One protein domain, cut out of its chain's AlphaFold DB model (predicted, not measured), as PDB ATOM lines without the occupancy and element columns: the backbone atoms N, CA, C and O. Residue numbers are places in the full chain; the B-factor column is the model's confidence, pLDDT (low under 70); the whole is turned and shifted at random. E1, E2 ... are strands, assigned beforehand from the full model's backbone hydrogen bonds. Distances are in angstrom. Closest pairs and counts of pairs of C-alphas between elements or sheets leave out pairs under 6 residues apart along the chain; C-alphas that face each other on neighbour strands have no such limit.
ATOM      1  N   PHE A  23     211.235 143.935 289.258       56.28
ATOM      2  CA  PHE A  23     210.608 145.008 288.478       56.28
ATOM      3  C   PHE A  23     210.332 144.543 287.034       56.28
ATOM      4  O   PHE A  23     210.642 145.228 286.063       56.28
ATOM      5  N   GLY A  24     209.788 143.336 286.873       57.19
ATOM      6  CA  GLY A  24     209.346 142.837 285.581       57.19
ATOM      7  C   GLY A  24     208.008 143.478 285.242       57.19
ATOM      8  O   GLY A  24     207.006 143.210 285.904       57.19
ATOM      9  N   LEU A  25     207.968 144.326 284.212       66.81
ATOM     10  CA  LEU A  25     206.699 144.661 283.574       66.81
ATOM     11  C   LEU A  25     206.138 143.379 282.960       66.81
ATOM     12  O   LEU A  25     206.761 142.802 282.073       66.81
ATOM     13  N   MET A  26     204.954 142.957 283.393       66.94
ATOM     14  CA  MET A  26     204.245 141.851 282.759       66.94
ATOM     15  C   MET A  26     203.103 142.375 281.897       66.94
ATOM     16  O   MET A  26     202.243 143.124 282.361       66.94
ATOM     17  N   ALA A  27     203.058 141.928 280.645       66.88
ATOM     18  CA  ALA A  27     201.921 142.128 279.757       66.88
ATOM     19  C   ALA A  27     201.428 140.757 279.287       66.88
ATOM     20  O   ALA A  27     202.190 139.989 278.708       66.88
ATOM     21  N   ARG A  28     200.153 140.426 279.546       75.06
ATOM     22  CA  ARG A  28     199.561 139.113 279.204       75.06
ATOM     23  C   ARG A  28     200.436 137.922 279.652       75.06
ATOM     24  O   ARG A  28     200.722 137.033 278.856       75.06
ATOM     25  N   ASN A  29     200.884 137.927 280.908       72.25
ATOM     26  CA  ASN A  29     201.728 136.876 281.502       72.25
ATOM     27  C   ASN A  29     203.085 136.656 280.802       72.25
ATOM     28  O   ASN A  29     203.686 135.598 280.958       72.25
ATOM     29  N   THR A  30     203.564 137.636 280.034       74.69
ATOM     30  CA  THR A  30     204.889 137.606 279.406       74.69
ATOM     31  C   THR A  30     205.710 138.784 279.915       74.69
ATOM     32  O   THR A  30     205.181 139.895 280.033       74.69
ATOM     33  N   ASP A  31     206.988 138.543 280.199       77.50
ATOM     34  CA  ASP A  31     207.920 139.596 280.593       77.50
ATOM     35  C   ASP A  31     208.152 140.566 279.431       77.50
ATOM     36  O   ASP A  31     208.531 140.184 278.318       77.50
ATOM     37  N   VAL A  32     207.920 141.848 279.693       78.12
ATOM     38  CA  VAL A  32     208.217 142.927 278.757       78.12
ATOM     39  C   VAL A  32     209.684 143.286 278.913       78.12
ATOM     40  O   VAL A  32     210.088 143.947 279.864       78.12
ATOM     41  N   LEU A  33     210.486 142.859 277.944       82.19
ATOM     42  CA  LEU A  33     211.917 143.157 277.920       82.19
ATOM     43  C   LEU A  33     212.202 144.545 277.348       82.19
ATOM     44  O   LEU A  33     213.169 145.196 277.728       82.19
ATOM     45  N   THR A  34     211.364 145.013 276.424       86.25
ATOM     46  CA  THR A  34     211.585 146.260 275.689       86.25
ATOM     47  C   THR A  34     210.276 146.999 275.492       86.25
ATOM     48  O   THR A  34     209.266 146.407 275.107       86.25
ATOM     49  N   VAL A  35     210.314 148.310 275.706       86.12
ATOM     50  CA  VAL A  35     209.195 149.216 275.456       86.12
ATOM     51  C   VAL A  35     209.578 150.168 274.333       86.12
ATOM     52  O   VAL A  35     210.669 150.734 274.328       86.12
ATOM     53  N   ASN A  36     208.659 150.339 273.384       92.25
ATOM     54  CA  ASN A  36     208.806 151.215 272.228       92.25
ATOM     55  C   ASN A  36     207.640 152.206 272.195       92.25
ATOM     56  O   ASN A  36     206.487 151.798 272.056       92.25
ATOM     57  N   ILE A  37     207.937 153.499 272.284       93.38
ATOM     58  CA  ILE A  37     206.956 154.587 272.253       93.38
ATOM     59  C   ILE A  37     207.201 155.421 271.001       93.38
ATOM     60  O   ILE A  37     208.325 155.848 270.728       93.38
ATOM     61  N   ARG A  38     206.136 155.649 270.233       95.38
ATOM     62  CA  ARG A  38     206.137 156.474 269.023       95.38
ATOM     63  C   ARG A  38     205.077 157.547 269.161       95.38
ATOM     64  O   ARG A  38     203.964 157.253 269.589       95.38
ATOM     65  N   GLY A  39     205.413 158.756 268.746       92.69
ATOM     66  CA  GLY A  39     204.462 159.853 268.681       92.69
ATOM     67  C   GLY A  39     204.911 160.922 267.702       92.69
ATOM     68  O   GLY A  39     206.020 160.871 267.169       92.69
ATOM     69  N   VAL A  40     204.022 161.879 267.463       91.94
ATOM     70  CA  VAL A  40     204.269 163.041 266.611       91.94
ATOM     71  C   VAL A  40     203.817 164.278 267.370       91.94
ATOM     72  O   VAL A  40     202.727 164.292 267.939       91.94
ATOM     73  N   LEU A  41     204.666 165.297 267.390       91.31
ATOM     74  CA  LEU A  41     204.367 166.608 267.938       91.31
ATOM     75  C   LEU A  41     204.166 167.598 266.792       91.31
ATOM     76  O   LEU A  41     205.063 167.804 265.977       91.31
ATOM     77  N   TYR A  42     203.009 168.241 266.757       89.38
ATOM     78  CA  TYR A  42     202.656 169.223 265.738       89.38
ATOM     79  C   TYR A  42     202.074 170.481 266.386       89.38
ATOM     80  O   TYR A  42     201.575 170.445 267.514       89.38
ATOM     81  N   CYS A  43     202.160 171.605 265.678       86.31
ATOM     82  CA  CYS A  43     201.521 172.850 266.084       86.31
ATOM     83  C   CYS A  43     200.120 172.925 265.474       86.31
ATOM     84  O   CYS A  43     199.981 172.866 264.253       86.31
ATOM     85  N   SER A  44     199.093 173.069 266.311       84.81
ATOM     86  CA  SER A  44     197.716 173.284 265.867       84.81
ATOM     87  C   SER A  44     197.259 174.690 266.230       84.81
ATOM     88  O   SER A  44     197.329 175.092 267.391       84.81
ATOM     89  N   VAL A  45     196.811 175.441 265.223       81.06
ATOM     90  CA  VAL A  45     196.341 176.828 265.384       81.06
ATOM     91  C   VAL A  45     194.875 176.865 265.820       81.06
ATOM     92  O   VAL A  45     194.462 177.775 266.532       81.06
ATOM     93  N   ASP A  46     194.094 175.870 265.410       85.62
ATOM     94  CA  ASP A  46     192.663 175.743 265.692       85.62
ATOM     95  C   ASP A  46     192.357 174.749 266.828       85.62
ATOM     96  O   ASP A  46     191.202 174.594 267.223       85.62
ATOM     97  N   GLY A  47     193.385 174.089 267.370       78.69
ATOM     98  CA  GLY A  47     193.275 173.069 268.413       78.69
ATOM     99  C   GLY A  47     192.902 171.678 267.892       78.69
ATOM    100  O   GLY A  47     192.807 170.744 268.692       78.69
ATOM    101  N   ASN A  48     192.714 171.506 266.581       81.69
ATOM    102  CA  ASN A  48     192.361 170.223 265.989       81.69
ATOM    103  C   ASN A  48     193.596 169.369 265.662       81.69
ATOM    104  O   ASN A  48     194.692 169.867 265.388       81.69
ATOM    105  N   LEU A  49     193.392 168.049 265.679       72.62
ATOM    106  CA  LEU A  49     194.325 167.071 265.122       72.62
ATOM    107  C   LEU A  49     194.314 167.213 263.596       72.62
ATOM    108  O   LEU A  49     193.411 166.701 262.938       72.62
ATOM    109  N   ASP A  50     195.307 167.904 263.043       76.38
ATOM    110  CA  ASP A  50     195.492 168.027 261.599       76.38
ATOM    111  C   ASP A  50     196.687 167.161 261.149       76.38
ATOM    112  O   ASP A  50     197.830 167.458 261.504       76.38
ATOM    113  N   PRO A  51     196.458 166.088 260.364       66.31
ATOM    114  CA  PRO A  51     197.521 165.252 259.805       66.31
ATOM    115  C   PRO A  51     198.511 166.010 258.902       66.31
ATOM    116  O   PRO A  51     199.594 165.492 258.634       66.31
ATOM    117  N   GLY A  52     198.138 167.196 258.407       72.06
ATOM    118  CA  GLY A  52     198.985 168.092 257.617       72.06
ATOM    119  C   GLY A  52     199.657 169.206 258.425       72.06
ATOM    120  O   GLY A  52     200.366 170.027 257.837       72.06
ATOM    121  N   ALA A  53     199.452 169.253 259.746       80.19
ATOM    122  CA  ALA A  53     200.029 170.282 260.599       80.19
ATOM    123  C   ALA A  53     201.561 170.268 260.569       80.19
ATOM    124  O   ALA A  53     202.216 169.233 260.426       80.19
ATOM    125  N   ILE A  54     202.146 171.451 260.763       83.19
ATOM    126  CA  ILE A  54     203.597 171.610 260.805       83.19
ATOM    127  C   ILE A  54     204.130 170.899 262.054       83.19
ATOM    128  O   ILE A  54     203.822 171.275 263.189       83.19
ATOM    129  N   GLY A  55     204.951 169.875 261.826       87.75
ATOM    130  CA  GLY A  55     205.664 169.161 262.876       87.75
ATOM    131  C   GLY A  55     206.660 170.063 263.604       87.75
ATOM    132  O   GLY A  55     207.386 170.845 262.984       87.75
ATOM    133  N   LEU A  56     206.718 169.945 264.928       90.50
ATOM    134  CA  LEU A  56     207.667 170.690 265.750       90.50
ATOM    135  C   LEU A  56     208.948 169.879 265.919       90.50
ATOM    136  O   LEU A  56     208.985 168.933 266.702       90.50
ATOM    137  N   GLY A  57     209.996 170.249 265.184       92.44
ATOM    138  CA  GLY A  57     211.291 169.575 265.241       92.44
ATOM    139  C   GLY A  57     212.239 170.100 266.312       92.44
ATOM    140  O   GLY A  57     212.150 171.251 266.737       92.44
ATOM    141  N   ARG A  58     213.198 169.251 266.707       94.19
ATOM    142  CA  ARG A  58     214.199 169.514 267.757       94.19
ATOM    143  C   ARG A  58     213.593 169.837 269.128       94.19
ATOM    144  O   ARG A  58     214.261 170.461 269.952       94.19
ATOM    145  N   VAL A  59     212.368 169.391 269.386       95.06
ATOM    146  CA  VAL A  59     211.715 169.532 270.687       95.06
ATOM    147  C   VAL A  59     212.132 168.364 271.584       95.06
ATOM    148  O   VAL A  59     211.988 167.211 271.166       95.06
ATOM    149  N   PRO A  60     212.649 168.623 272.798       96.38
ATOM    150  CA  PRO A  60     212.933 167.575 273.766       96.38
ATOM    151  C   PRO A  60     211.659 166.886 274.253       96.38
ATOM    152  O   PRO A  60     210.739 167.530 274.760       96.38
ATOM    153  N   VAL A  61     211.653 165.561 274.136       96.12
ATOM    154  CA  VAL A  61     210.639 164.662 274.681       96.12
ATOM    155  C   VAL A  61     211.333 163.711 275.642       96.12
ATOM    156  O   VAL A  61     212.307 163.052 275.270       96.12
ATOM    157  N   PHE A  62     210.849 163.643 276.876       93.38
ATOM    158  CA  PHE A  62     211.426 162.791 277.910       93.38
ATOM    159  C   PHE A  62     210.371 161.865 278.499       93.38
ATOM    160  O   PHE A  62     209.241 162.267 278.779       93.38
ATOM    161  N   LEU A  63     210.760 160.603 278.657       91.69
ATOM    162  CA  LEU A  63     209.983 159.594 279.354       91.69
ATOM    163  C   LEU A  63     210.497 159.495 280.779       91.69
ATOM    164  O   LEU A  63     211.688 159.261 281.005       91.69
ATOM    165  N   GLN A  64     209.579 159.598 281.721       90.50
ATOM    166  CA  GLN A  64     209.864 159.434 283.129       90.50
ATOM    167  C   GLN A  64     208.976 158.333 283.689       90.50
ATOM    168  O   GLN A  64     207.767 158.368 283.472       90.50
ATOM    169  N   CYS A  65     209.567 157.378 284.396       85.06
ATOM    170  CA  CYS A  65     208.843 156.287 285.038       85.06
ATOM    171  C   CYS A  65     209.325 156.154 286.479       85.06
ATOM    172  O   CYS A  65     210.526 156.023 286.704       85.06
ATOM    173  N   GLY A  66     208.403 156.212 287.437       83.50
ATOM    174  CA  GLY A  66     208.701 156.205 288.867       83.50
ATOM    175  C   GLY A  66     208.828 157.603 289.485       83.50
ATOM    176  O   GLY A  66     208.056 158.501 289.133       83.50
ATOM    177  N   PRO A  67     209.747 157.815 290.453       75.19
ATOM    178  CA  PRO A  67     209.858 159.089 291.158       75.19
ATOM    179  C   PRO A  67     210.146 160.248 290.196       75.19
ATOM    180  O   PRO A  67     210.672 160.057 289.100       75.19
ATOM    181  N   ALA A  68     209.825 161.470 290.638       67.56
ATOM    182  CA  ALA A  68     209.823 162.700 289.836       67.56
ATOM    183  C   ALA A  68     211.129 163.000 289.052       67.56
ATOM    184  O   ALA A  68     211.150 163.870 288.192       67.56
ATOM    185  N   THR A  69     212.227 162.315 289.366       68.81
ATOM    186  CA  THR A  69     213.566 162.533 288.808       68.81
ATOM    187  C   THR A  69     214.063 161.389 287.917       68.81
ATOM    188  O   THR A  69     215.129 161.510 287.312       68.81
ATOM    189  N   ALA A  70     213.322 160.283 287.805       78.56
ATOM    190  CA  ALA A  70     213.740 159.088 287.071       78.56
ATOM    191  C   ALA A  70     213.464 159.216 285.561       78.56
ATOM    192  O   ALA A  70     212.525 158.626 285.022       78.56
ATOM    193  N   THR A  71     214.279 160.017 284.869       85.31
ATOM    194  CA  THR A  71     214.238 160.093 283.399       85.31
ATOM    195  C   THR A  71     214.828 158.818 282.807       85.31
ATOM    196  O   THR A  71     216.011 158.534 282.982       85.31
ATOM    197  N   ILE A  72     213.999 158.064 282.092       87.81
ATOM    198  CA  ILE A  72     214.372 156.805 281.438       87.81
ATOM    199  C   ILE A  72     215.007 157.078 280.076       87.81
ATOM    200  O   ILE A  72     215.972 156.428 279.683       87.81
ATOM    201  N   ALA A  73     214.456 158.047 279.347       90.31
ATOM    202  CA  ALA A  73     214.926 158.406 278.021       90.31
ATOM    203  C   ALA A  73     214.644 159.876 277.719       90.31
ATOM    204  O   ALA A  73     213.624 160.421 278.140       90.31
ATOM    205  N   LEU A  74     215.528 160.478 276.926       93.44
ATOM    206  CA  LEU A  74     215.363 161.803 276.345       93.44
ATOM    207  C   LEU A  74     215.683 161.712 274.857       93.44
ATOM    208  O   LEU A  74     216.754 161.242 274.473       93.44
ATOM    209  N   VAL A  75     214.756 162.172 274.026       95.94
ATOM    210  CA  VAL A  75     214.908 162.212 272.571       95.94
ATOM    211  C   VAL A  75     214.483 163.571 272.040       95.94
ATOM    212  O   VAL A  75     213.766 164.320 272.701       95.94
ATOM    213  N   LEU A  76     214.938 163.899 270.836       96.31
ATOM    214  CA  LEU A  76     214.474 165.072 270.112       96.31
ATOM    215  C   LEU A  76     213.514 164.629 269.016       96.31
ATOM    216  O   LEU A  76     213.765 163.627 268.344       96.31
ATOM    217  N   THR A  77     212.454 165.400 268.806       96.12
ATOM    218  CA  THR A  77     211.623 165.245 267.612       96.12
ATOM    219  C   THR A  77     212.426 165.545 266.343       96.12
ATOM    220  O   THR A  77     213.293 166.430 266.317       96.12
ATOM    221  N   ASP A  78     212.143 164.820 265.266       95.00
ATOM    222  CA  ASP A  78     212.726 165.075 263.950       95.00
ATOM    223  C   ASP A  78     212.052 166.262 263.233       95.00
ATOM    224  O   ASP A  78     211.183 166.937 263.780       95.00
ATOM    225  N   ARG A  79     212.436 166.546 261.980       92.25
ATOM    226  CA  ARG A  79     211.861 167.665 261.204       92.25
ATOM    227  C   ARG A  79     210.361 167.524 260.917       92.25
ATOM    228  O   ARG A  79     209.734 168.517 260.573       92.25
ATOM    229  N   THR A  80     209.810 166.320 261.026       92.00
ATOM    230  CA  THR A  80     208.376 166.037 260.875       92.00
ATOM    231  C   THR A  80     207.632 166.071 262.211       92.00
ATOM    232  O   THR A  80     206.423 165.874 262.245       92.00
ATOM    233  N   GLY A  81     208.336 166.345 263.316       92.75
ATOM    234  CA  GLY A  81     207.782 166.310 264.666       92.75
ATOM    235  C   GLY A  81     207.713 164.905 265.265       92.75
ATOM    236  O   GLY A  81     207.255 164.751 266.397       92.75
ATOM    237  N   ALA A  82     208.159 163.874 264.545       94.50
ATOM    238  CA  ALA A  82     208.101 162.504 265.024       94.50
ATOM    239  C   ALA A  82     209.194 162.232 266.064       94.50
ATOM    240  O   ALA A  82     210.320 162.722 265.950       94.50
ATOM    241  N   TYR A  83     208.871 161.424 267.071       96.06
ATOM    242  CA  TYR A  83     209.835 160.930 268.050       96.06
ATOM    243  C   TYR A  83     209.670 159.428 268.280       96.06
ATOM    244  O   TYR A  83     208.586 158.852 268.132       96.06
ATOM    245  N   PHE A  84     210.776 158.799 268.663       96.94
ATOM    246  CA  PHE A  84     210.835 157.383 268.986       96.94
ATOM    247  C   PHE A  84     211.668 157.176 270.244       96.94
ATOM    248  O   PHE A  84     212.842 157.535 270.270       96.94
ATOM    249  N   ILE A  85     211.059 156.589 271.269       94.38
ATOM    250  CA  ILE A  85     211.724 156.203 272.511       94.38
ATOM    251  C   ILE A  85     211.726 154.680 272.573       94.38
ATOM    252  O   ILE A  85     210.671 154.057 272.470       94.38
ATOM    253  N   ALA A  86     212.902 154.094 272.767       91.25
ATOM    254  CA  ALA A  86     213.072 152.668 272.997       91.25
ATOM    255  C   ALA A  86     213.966 152.462 274.214       91.25
ATOM    256  O   ALA A  86     215.023 153.089 274.311       91.25
ATOM    257  N   PHE A  87     213.551 151.597 275.132       87.00
ATOM    258  CA  PHE A  87     214.364 151.237 276.289       87.00
ATOM    259  C   PHE A  87     214.092 149.799 276.728       87.00
ATOM    260  O   PHE A  87     213.002 149.253 276.523       87.00
ATOM    261  N   SER A  88     215.114 149.193 277.325       84.94
ATOM    262  CA  SER A  88     215.027 147.905 278.000       84.94
ATOM    263  C   SER A  88     214.549 148.120 279.431       84.94
ATOM    264  O   SER A  88     215.087 148.971 280.141       84.94
ATOM    265  N   VAL A  89     213.551 147.351 279.863       78.94
ATOM    266  CA  VAL A  89     213.030 147.423 281.242       78.94
ATOM    267  C   VAL A  89     214.091 146.962 282.248       78.94
ATOM    268  O   VAL A  89     214.147 147.469 283.362       78.94
ATOM    269  N   LEU A  90     214.977 146.053 281.831       72.25
ATOM    270  CA  LEU A  90     216.053 145.504 282.661       72.25
ATOM    271  C   LEU A  90     217.211 146.489 282.875       72.25
ATOM    272  O   LEU A  90     217.838 146.467 283.930       72.25
ATOM    273  N   ASP A  91     217.486 147.353 281.895       66.00
ATOM    274  CA  ASP A  91     218.591 148.324 281.973       66.00
ATOM    275  C   ASP A  91     218.173 149.618 282.684       66.00
ATOM    276  O   ASP A  91     219.005 150.411 283.134       66.00
ATOM    277  N   ALA A  92     216.867 149.843 282.802       64.38
ATOM    278  CA  ALA A  92     216.305 151.007 283.452       64.38
ATOM    279  C   ALA A  92     216.239 150.776 284.972       64.38
ATOM    280  O   ALA A  92     215.196 150.457 285.531       64.38
ATOM    281  N   ALA A  93     217.371 150.968 285.655       63.22
ATOM    282  CA  ALA A  93     217.536 150.723 287.097       63.22
ATOM    283  C   ALA A  93     216.533 151.462 288.016       63.22
ATOM    284  O   ALA A  93     216.384 151.101 289.180       63.22
ATOM    285  N   LEU A  94     215.866 152.504 287.508       65.81
ATOM    286  CA  LEU A  94     214.858 153.300 288.218       65.81
ATOM    287  C   LEU A  94     213.446 153.119 287.645       65.81
ATOM    288  O   LEU A  94     212.563 153.926 287.922       65.81
ATOM    289  N   PHE A  95     213.239 152.102 286.810       75.75
ATOM    290  CA  PHE A  95     211.965 151.874 286.160       75.75
ATOM    291  C   PHE A  95     210.921 151.357 287.153       75.75
ATOM    292  O   PHE A  95     210.978 150.219 287.613       75.75
ATOM    293  N   ASP A  96     209.931 152.200 287.430       77.38
ATOM    294  CA  ASP A  96     208.706 151.819 288.119       77.38
ATOM    295  C   ASP A  96     207.508 152.029 287.172       77.38
ATOM    296  O   ASP A  96     207.222 153.167 286.781       77.38
ATOM    297  N   PRO A  97     206.800 150.952 286.782       75.31
ATOM    298  CA  PRO A  97     205.661 151.041 285.876       75.31
ATOM    299  C   PRO A  97     204.397 151.621 286.519       75.31
ATOM    300  O   PRO A  97     203.427 151.854 285.797       75.31
ATOM    301  N   SER A  98     204.361 151.827 287.843       77.38
ATOM    302  CA  SER A  98     203.177 152.347 288.539       77.38
ATOM    303  C   SER A  98     202.779 153.749 288.062       77.38
ATOM    304  O   SER A  98     201.596 154.095 288.074       77.38
ATOM    305  N   ALA A  99     203.755 154.531 287.590       80.19
ATOM    306  CA  ALA A  99     203.559 155.870 287.059       80.19
ATOM    307  C   ALA A  99     204.606 156.189 285.982       80.19
ATOM    308  O   ALA A  99     205.774 156.405 286.293       80.19
ATOM    309  N   CYS A 100     204.172 156.265 284.721       86.31
ATOM    310  CA  CYS A 100     204.997 156.692 283.593       86.31
ATOM    311  C   CYS A 100     204.350 157.873 282.867       86.31
ATOM    312  O   CYS A 100     203.174 157.810 282.502       86.31
ATOM    313  N   PHE A 101     205.128 158.919 282.599       90.69
ATOM    314  CA  PHE A 101     204.669 160.125 281.917       90.69
ATOM    315  C   PHE A 101     205.626 160.526 280.800       90.69
ATOM    316  O   PHE A 101     206.848 160.411 280.920       90.69
ATOM    317  N   ILE A 102     205.043 161.025 279.713       93.38
ATOM    318  CA  ILE A 102     205.770 161.681 278.632       93.38
ATOM    319  C   ILE A 102     205.678 163.179 278.877       93.38
ATOM    320  O   ILE A 102     204.585 163.733 278.981       93.38
ATOM    321  N   TYR A 103     206.830 163.825 278.930       93.56
ATOM    322  CA  TYR A 103     206.942 165.265 279.054       93.56
ATOM    323  C   TYR A 103     207.545 165.846 277.783       93.56
ATOM    324  O   TYR A 103     208.410 165.244 277.144       93.56
ATOM    325  N   ILE A 104     207.077 167.038 277.432       94.19
ATOM    326  CA  ILE A 104     207.487 167.761 276.235       94.19
ATOM    327  C   ILE A 104     207.922 169.149 276.687       94.19
ATOM    328  O   ILE A 104     207.135 169.875 277.296       94.19
ATOM    329  N   LEU A 105     209.172 169.518 276.405       92.12
ATOM    330  CA  LEU A 105     209.683 170.849 276.727       92.12
ATOM    331  C   LEU A 105     209.564 171.757 275.510       92.12
ATOM    332  O   LEU A 105     210.402 171.721 274.612       92.12
TER     333      LEU A 105
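What this domain is: This is residues 23 to 105 of the 108 residues of an uncharacterized protein of Amborella trichopoda (UniProt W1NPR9). With little regular structure, this is a small, loose sandwich: the strand pair E1 and E4 is partly face to face with the sheet E3, E2, E5. The printed part has 83 residues, with no named helix and five named strands, E1 to E5 along the chain, which hold 31 of the 83, under half; the class is all strand, and both sheets are antiparallel. The radius of gyration of the C-alphas is 14.7 A and the spans are 41 by 28 by 20 A.

Where its parts are: Find C-alpha 34 at (211.585, 146.260, 275.689); from there E1 runs 20.4 A to residue 40. Then come E2, residues 60 to 65, E3, 71 to 76, E4, 82 to 88, 20.7 A long, and E5, 100 to 104, ending at (207.487, 167.761, 276.235).

How they stand to each other: Look at inner strand E2: within hydrogen-bond range are N 63 and O 73 of its hairpin partner E3, 2.9 A, and N 62 and O 103 of E5, 2.9 A. For E1 and E4, at 169 degrees, see N 37 and O 85, 2.8 A. The closest C-alphas of E3 and E4 are Leu 76 and Tyr 83, 6.6 A. E1 and E5 are apart.

The domain as a whole: The printed part has no cut. Links E1 to E2 and E4 to E5 are long. Find pLDDT under 70 at residues 23 to 27, 51, 68 to 69 and 91 to 94.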